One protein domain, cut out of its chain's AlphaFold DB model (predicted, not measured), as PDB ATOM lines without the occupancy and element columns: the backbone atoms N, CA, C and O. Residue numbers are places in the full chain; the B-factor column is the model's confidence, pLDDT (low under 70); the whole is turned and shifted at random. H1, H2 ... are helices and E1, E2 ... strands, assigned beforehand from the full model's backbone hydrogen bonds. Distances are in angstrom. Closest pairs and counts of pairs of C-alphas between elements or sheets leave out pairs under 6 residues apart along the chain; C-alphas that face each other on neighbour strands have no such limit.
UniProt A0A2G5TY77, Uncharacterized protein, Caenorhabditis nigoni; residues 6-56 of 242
ATOM      1  N   SER A   6     -36.531   6.025   8.607       71.31
ATOM      2  CA  SER A   6     -36.754   7.445   8.349       71.31
ATOM      3  C   SER A   6     -38.066   7.867   8.991       71.31
ATOM      4  O   SER A   6     -39.108   7.311   8.654       71.31
ATOM      5  N   VAL A   7     -38.019   8.838   9.898       79.06
ATOM      6  CA  VAL A   7     -39.193   9.309  10.639       79.06
ATOM      7  C   VAL A   7     -39.417  10.779  10.325       79.06
ATOM      8  O   VAL A   7     -38.474  11.569  10.339       79.06
ATOM      9  N   LEU A   8     -40.664  11.145  10.043       76.94
ATOM     10  CA  LEU A   8     -41.082  12.532   9.888       76.94
ATOM     11  C   LEU A   8     -41.670  13.024  11.213       76.94
ATOM     12  O   LEU A   8     -42.660  12.475  11.691       76.94
ATOM     13  N   VAL A   9     -41.063  14.047  11.808       77.62
ATOM     14  CA  VAL A   9     -41.515  14.646  13.069       77.62
ATOM     15  C   VAL A   9     -41.538  16.160  12.896       77.62
ATOM     16  O   VAL A   9     -40.519  16.743  12.555       77.62
ATOM     17  N   TYR A  10     -42.689  16.805  13.114       74.81
ATOM     18  CA  TYR A  10     -42.837  18.271  13.071       74.81
ATOM     19  C   TYR A  10     -42.155  18.949  11.868       74.81
ATOM     20  O   TYR A  10     -41.334  19.843  12.055       74.81
ATOM     21  N   ASN A  11     -42.478  18.538  10.633       75.69
ATOM     22  CA  ASN A  11     -41.882  19.117   9.415       75.69
ATOM     23  C   ASN A  11     -40.354  18.928   9.317       75.69
ATOM     24  O   ASN A  11     -39.679  19.623   8.564       75.69
ATOM     25  N   VAL A  12     -39.793  17.973  10.064       76.00
ATOM     26  CA  VAL A  12     -38.392  17.555   9.989       76.00
ATOM     27  C   VAL A  12     -38.348  16.069   9.673       76.00
ATOM     28  O   VAL A  12     -38.825  15.227  10.436       76.00
ATOM     29  N   LYS A  13     -37.774  15.720   8.524       77.00
ATOM     30  CA  LYS A  13     -37.471  14.332   8.192       77.00
ATOM     31  C   LYS A  13     -36.127  13.978   8.792       77.00
ATOM     32  O   LYS A  13     -35.104  14.566   8.442       77.00
ATOM     33  N   HIS A  14     -36.135  12.969   9.637       76.75
ATOM     34  CA  HIS A  14     -34.938  12.360  10.167       76.75
ATOM     35  C   HIS A  14     -34.671  11.059   9.419       76.75
ATOM     36  O   HIS A  14     -35.554  10.212   9.301       76.75
ATOM     37  N   GLN A  15     -33.461  10.893   8.905       70.56
ATOM     38  CA  GLN A  15     -33.015   9.692   8.209       70.56
ATOM     39  C   GLN A  15     -31.837   9.109   8.983       70.56
ATOM     40  O   GLN A  15     -30.765   9.709   9.001       70.56
ATOM     41  N   CYS A  16     -32.036   7.953   9.620       72.31
ATOM     42  CA  CYS A  16     -30.986   7.221  10.326       72.31
ATOM     43  C   CYS A  16     -30.744   5.889   9.615       72.31
ATOM     44  O   CYS A  16     -31.423   4.894   9.868       72.31
ATOM     45  N   LEU A  17     -29.801   5.879   8.676       76.06
ATOM     46  CA  LEU A  17     -29.566   4.751   7.780       76.06
ATOM     47  C   LEU A  17     -28.216   4.098   8.069       76.06
ATOM     48  O   LEU A  17     -27.226   4.781   8.312       76.06
ATOM     49  N   GLY A  18     -28.170   2.767   8.033       67.00
ATOM     50  CA  GLY A  18     -26.953   1.995   8.282       67.00
ATOM     51  C   GLY A  18     -26.516   1.215   7.048       67.00
ATOM     52  O   GLY A  18     -27.352   0.618   6.374       67.00
ATOM     53  N   ILE A  19     -25.210   1.194   6.771       71.25
ATOM     54  CA  ILE A  19     -24.593   0.282   5.798       71.25
ATOM     55  C   ILE A  19     -23.358  -0.336   6.445       71.25
ATOM     56  O   ILE A  19     -22.393   0.366   6.752       71.25
ATOM     57  N   GLY A  20     -23.373  -1.658   6.633       67.44
ATOM     58  CA  GLY A  20     -22.294  -2.368   7.321       67.44
ATOM     59  C   GLY A  20     -22.118  -1.857   8.753       67.44
ATOM     60  O   GLY A  20     -23.041  -1.945   9.557       67.44
ATOM     61  N   SER A  21     -20.936  -1.316   9.058       60.75
ATOM     62  CA  SER A  21     -20.577  -0.707  10.349       60.75
ATOM     63  C   SER A  21     -20.743   0.821  10.395       60.75
ATOM     64  O   SER A  21     -20.455   1.431  11.423       60.75
ATOM     65  N   SER A  22     -21.204   1.446   9.306       58.47
ATOM     66  CA  SER A  22     -21.345   2.902   9.195       58.47
ATOM     67  C   SER A  22     -22.795   3.340   9.383       58.47
ATOM     68  O   SER A  22     -23.703   2.800   8.747       58.47
ATOM     69  N   MET A  23     -23.001   4.355  10.225       72.81
ATOM     70  CA  MET A  23     -24.288   5.020  10.439       72.81
ATOM     71  C   MET A  23     -24.277   6.387   9.749       72.81
ATOM     72  O   MET A  23     -23.352   7.176   9.931       72.81
ATOM     73  N   PHE A  24     -25.322   6.673   8.982       75.19
ATOM     74  CA  PHE A  24     -25.526   7.931   8.282       75.19
ATOM     75  C   PHE A  24     -26.793   8.587   8.803       75.19
ATOM     76  O   PHE A  24     -27.892   8.047   8.661       75.19
ATOM     77  N   TYR A  25     -26.618   9.763   9.397       78.00
ATOM     78  CA  TYR A  25     -27.704  10.557   9.939       78.00
ATOM     79  C   TYR A  25     -27.885  11.845   9.139       78.00
ATOM     80  O   TYR A  25     -26.908  12.533   8.839       78.00
ATOM     81  N   LYS A  26     -29.130  12.171   8.790       76.88
ATOM     82  CA  LYS A  26     -29.492  13.440   8.152       76.88
ATOM     83  C   LYS A  26     -30.840  13.916   8.663       76.88
ATOM     84  O   LYS A  26     -31.809  13.159   8.664       76.88
ATOM     85  N   GLU A  27     -30.896  15.186   9.021       77.69
ATOM     86  CA  GLU A  27     -32.135  15.902   9.302       77.69
ATOM     87  C   GLU A  27     -32.417  16.856   8.149       77.69
ATOM     88  O   GLU A  27     -31.503  17.452   7.572       77.69
ATOM     89  N   THR A  28     -33.672  16.979   7.748       75.94
ATOM     90  CA  THR A  28     -34.063  17.941   6.717       75.94
ATOM     91  C   THR A  28     -35.440  18.481   7.036       75.94
ATOM     92  O   THR A  28     -36.406  17.724   7.115       75.94
ATOM     93  N   THR A  29     -35.517  19.791   7.218       79.38
ATOM     94  CA  THR A  29     -36.771  20.530   7.320       79.38
ATOM     95  C   THR A  29     -37.492  20.522   5.968       79.38
ATOM     96  O   THR A  29     -36.873  20.685   4.915       79.38
ATOM     97  N   CYS A  30     -38.793  20.257   5.991       76.75
ATOM     98  CA  CYS A  30     -39.640  20.088   4.818       76.75
ATOM     99  C   CYS A  30     -41.081  20.515   5.114       76.75
ATOM    100  O   CYS A  30     -41.508  20.487   6.259       76.75
ATOM    101  N   GLY A  31     -41.860  20.881   4.095       64.94
ATOM    102  CA  GLY A  31     -43.288  21.192   4.283       64.94
ATOM    103  C   GLY A  31     -43.625  22.633   4.701       64.94
ATOM    104  O   GLY A  31     -44.789  22.919   4.969       64.94
ATOM    105  N   VAL A  32     -42.660  23.561   4.708       72.50
ATOM    106  CA  VAL A  32     -42.931  25.016   4.722       72.50
ATOM    107  C   VAL A  32     -42.604  25.639   3.362       72.50
ATOM    108  O   VAL A  32     -41.794  25.095   2.611       72.50
ATOM    109  N   MET A  33     -43.242  26.765   3.018       55.47
ATOM    110  CA  MET A  33     -43.061  27.414   1.710       55.47
ATOM    111  C   MET A  33     -41.575  27.642   1.388       55.47
ATOM    112  O   MET A  33     -40.857  28.273   2.159       55.47
ATOM    113  N   GLY A  34     -41.123  27.115   0.245       65.06
ATOM    114  CA  GLY A  34     -39.727  27.182  -0.208       65.06
ATOM    115  C   GLY A  34     -38.843  25.993   0.196       65.06
ATOM    116  O   GLY A  34     -37.700  25.921  -0.250       65.06
ATOM    117  N   GLN A  35     -39.344  25.046   0.994       70.00
ATOM    118  CA  GLN A  35     -38.645  23.799   1.328       70.00
ATOM    119  C   GLN A  35     -39.161  22.615   0.497       70.00
ATOM    120  O   GLN A  35     -40.310  22.631   0.050       70.00
ATOM    121  N   PRO A  36     -38.333  21.576   0.274       73.75
ATOM    122  CA  PRO A  36     -38.760  20.390  -0.457       73.75
ATOM    123  C   PRO A  36     -39.918  19.682   0.255       73.75
ATOM    124  O   PRO A  36     -40.035  19.715   1.481       73.75
ATOM    125  N   GLU A  37     -40.756  18.996  -0.521       74.44
ATOM    126  CA  GLU A  37     -41.763  18.079   0.017       74.44
ATOM    127  C   GLU A  37     -41.083  16.995   0.863       74.44
ATOM    128  O   GLU A  37     -40.065  16.422   0.462       74.44
ATOM    129  N   CYS A  38     -41.656  16.692   2.031       71.94
ATOM    130  CA  CYS A  38     -41.081  15.739   2.982       71.94
ATOM    131  C   CYS A  38     -40.853  14.345   2.380       71.94
ATOM    132  O   CYS A  38     -39.880  13.654   2.714       71.94
ATOM    133  N   ASP A  39     -41.685  13.959   1.420       74.75
ATOM    134  CA  ASP A  39     -41.582  12.677   0.730       74.75
ATOM    135  C   ASP A  39     -40.420  12.643  -0.271       74.75
ATOM    136  O   ASP A  39     -39.800  11.597  -0.458       74.75
ATOM    137  N   LYS A  40     -40.023  13.799  -0.819       73.62
ATOM    138  CA  LYS A  40     -38.978  13.935  -1.851       73.62
ATOM    139  C   LYS A  40     -37.592  14.289  -1.304       73.62
ATOM    140  O   LYS A  40     -36.697  14.633  -2.073       73.62
ATOM    141  N   ILE A  41     -37.376  14.208   0.010       75.25
ATOM    142  CA  ILE A  41     -36.050  14.477   0.580       75.25
ATOM    143  C   ILE A  41     -35.063  13.365   0.185       75.25
ATOM    144  O   ILE A  41     -35.281  12.204   0.558       75.25
ATOM    145  N   PRO A  42     -33.949  13.715  -0.490       75.50
ATOM    146  CA  PRO A  42     -32.949  12.750  -0.915       75.50
ATOM    147  C   PRO A  42     -32.204  12.170   0.282       75.50
ATOM    148  O   PRO A  42     -32.018  12.836   1.308       75.50
ATOM    149  N   LEU A  43     -31.730  10.938   0.111       77.56
ATOM    150  CA  LEU A  43     -30.930  10.221   1.099       77.56
ATOM    151  C   LEU A  43     -29.647  11.003   1.461       77.56
ATOM    152  O   LEU A  43     -29.225  11.918   0.738       77.56
ATOM    153  N   PRO A  44     -29.001  10.689   2.596       77.50
ATOM    154  CA  PRO A  44     -27.700  11.254   2.927       77.50
ATOM    155  C   PRO A  44     -26.677  10.918   1.833       77.50
ATOM    156  O   PRO A  44     -26.513   9.751   1.486       77.50
ATOM    157  N   LYS A  45     -25.945  11.918   1.321       75.50
ATOM    158  CA  LYS A  45     -24.941  11.717   0.255       75.50
ATOM    159  C   LYS A  45     -23.917  10.633   0.614       75.50
ATOM    160  O   LYS A  45     -23.616   9.778  -0.208       75.50
ATOM    161  N   GLY A  46     -23.472  10.601   1.874       70.62
ATOM    162  CA  GLY A  46     -22.557   9.566   2.368       70.62
ATOM    163  C   GLY A  46     -23.154   8.154   2.376       70.62
ATOM    164  O   GLY A  46     -22.427   7.187   2.168       70.62
ATOM    165  N   PHE A  47     -24.473   8.023   2.555       70.88
ATOM    166  CA  PHE A  47     -25.168   6.739   2.442       70.88
ATOM    167  C   PHE A  47     -25.259   6.295   0.979       70.88
ATOM    168  O   PHE A  47     -25.032   5.130   0.675       70.88
ATOM    169  N   GLU A  48     -25.535   7.223   0.063       73.44
ATOM    170  CA  GLU A  48     -25.598   6.937  -1.372       73.44
ATOM    171  C   GLU A  48     -24.222   6.535  -1.936       73.44
ATOM    172  O   GLU A  48     -24.111   5.574  -2.697       73.44
ATOM    173  N   GLU A  49     -23.152   7.205  -1.505       72.94
ATOM    174  CA  GLU A  49     -21.770   6.834  -1.830       72.94
ATOM    175  C   GLU A  49     -21.383   5.476  -1.233       72.94
ATOM    176  O   GLU A  49     -20.747   4.661  -1.903       72.94
ATOM    177  N   ALA A  50     -21.805   5.188   0.001       66.50
ATOM    178  CA  ALA A  50     -21.576   3.894   0.633       66.50
ATOM    179  C   ALA A  50     -22.389   2.762  -0.024       66.50
ATOM    180  O   ALA A  50     -21.872   1.652  -0.151       66.50
ATOM    181  N   MET A  51     -23.604   3.032  -0.516       70.81
ATOM    182  CA  MET A  51     -24.365   2.095  -1.352       70.81
ATOM    183  C   MET A  51     -23.657   1.836  -2.680       70.81
ATOM    184  O   MET A  51     -23.456   0.681  -3.038       70.81
ATOM    185  N   LYS A  52     -23.220   2.883  -3.391       72.94
ATOM    186  CA  LYS A  52     -22.502   2.743  -4.672       72.94
ATOM    187  C   LYS A  52     -21.179   1.995  -4.508       72.94
ATOM    188  O   LYS A  52     -20.815   1.198  -5.365       72.94
ATOM    189  N   ARG A  53     -20.485   2.190  -3.382       66.56
ATOM    190  CA  ARG A  53     -19.246   1.472  -3.047       66.56
ATOM    191  C   ARG A  53     -19.481  -0.002  -2.689       66.56
ATOM    192  O   ARG A  53     -18.615  -0.826  -2.969       66.56
ATOM    193  N   ASN A  54     -20.626  -0.334  -2.090       60.12
ATOM    194  CA  ASN A  54     -20.976  -1.706  -1.701       60.12
ATOM    195  C   ASN A  54     -21.802  -2.468  -2.752       60.12
ATOM    196  O   ASN A  54     -21.866  -3.692  -2.685       60.12
ATOM    197  N   GLY A  55     -22.356  -1.789  -3.760       49.28
ATOM    198  CA  GLY A  55     -23.131  -2.385  -4.858       49.28
ATOM    199  C   GLY A  55     -22.352  -3.325  -5.789       49.28
ATOM    200  O   GLY A  55     -22.932  -3.860  -6.725       49.28
ATOM    201  N   GLY A  56     -21.058  -3.548  -5.537       44.28
ATOM    202  CA  GLY A  56     -20.231  -4.548  -6.222       44.28
ATOM    203  C   GLY A  56     -19.791  -5.731  -5.353       44.28
ATOM    204  O   GLY A  56     -19.006  -6.550  -5.823       44.28
TER     205      GLY A  56
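What this domain is: This is residues 6 to 56 of the 242 residues of an uncharacterized protein of Caenorhabditis nigoni (UniProt A0A2G5TY77). A long, narrow three-stranded sheet forms one wall, and the rest of the printed part folds back over one of its faces: residues 30 to 44 turn round beyond the end of E3, and H1 covers the end of the sheet where the hairpin of E2 and E3 turns. The other face is bare, and E1 is a short strand beside the E2 end that lies away from H1. The printed part has 51 residues, with three named strands and then one named helix, in the order E1, E2, E3, H1; the sheet order is E1 - E2 - E3, all antiparallel, and the class is mixed, helices and strands. The whole is loose, with a radius of gyration of the C-alphas of 12.3 A, and a rod in outline, spanning 39 by 16 by 12 A.

Where its parts are: E2, residues 12 to 19, measures 22.5 A from first to last C-alpha, beginning at C-alpha 12 at (-38.392, 17.555, 9.989). E3, residues 22 to 29, measures 23.5 A. E1, residues 6 to 9, measures 9.8 A and begins at C-alpha 6 at (-36.754, 7.445, 8.349). H1, residues 45 to 54, measures 14.1 A and ends at C-alpha 54 at (-20.976, -1.706, -1.701).

How they stand to each other: The strands E1, E2 and E3 form a meander, each strand the antiparallel neighbour of the one before. E2 is the inner strand. E2 and E3 are a hairpin, with 166 degrees between their directions; N 15 and O 26 are 2.8 A apart, and N 24 and O 17 are 2.8 A apart, both within hydrogen-bond range. E1 and E2 are also a hairpin, at 162 degrees, with N 7 and O 14 within hydrogen-bond range at 2.9 A. H1 is on the sheet at a height over the sheet of 9.5 A, an arrangement of two layers, a helix on one face of a sheet. It lies over E3 and runs along the strands, at 25 degrees to E3 on the local plane. It only just fails to lie over E2 as well, with 2 of its C-alphas falling on that strand. The closest C-alphas of E3 and H1 are those of Phe 24 and Phe 47, 6.0 A apart; those of E2 and H1 are Ile 19 and Ala 50, 7.0 A. In H1 every O i to N i+4 pair is within hydrogen-bond range.

The domain as a whole: The two C-alphas farthest apart, those of Met 33 and Gly 56, are 40.1 A apart. The printed part has no cut. The links E1 to E2 and E2 to E3 are tight, and the link E3 to H1 is long, with 15 residues. The mean pLDDT of the printed part is 71.3; residues 18, 20 to 22, 31, 33 to 34, 50 and 53 to 56 are under 70.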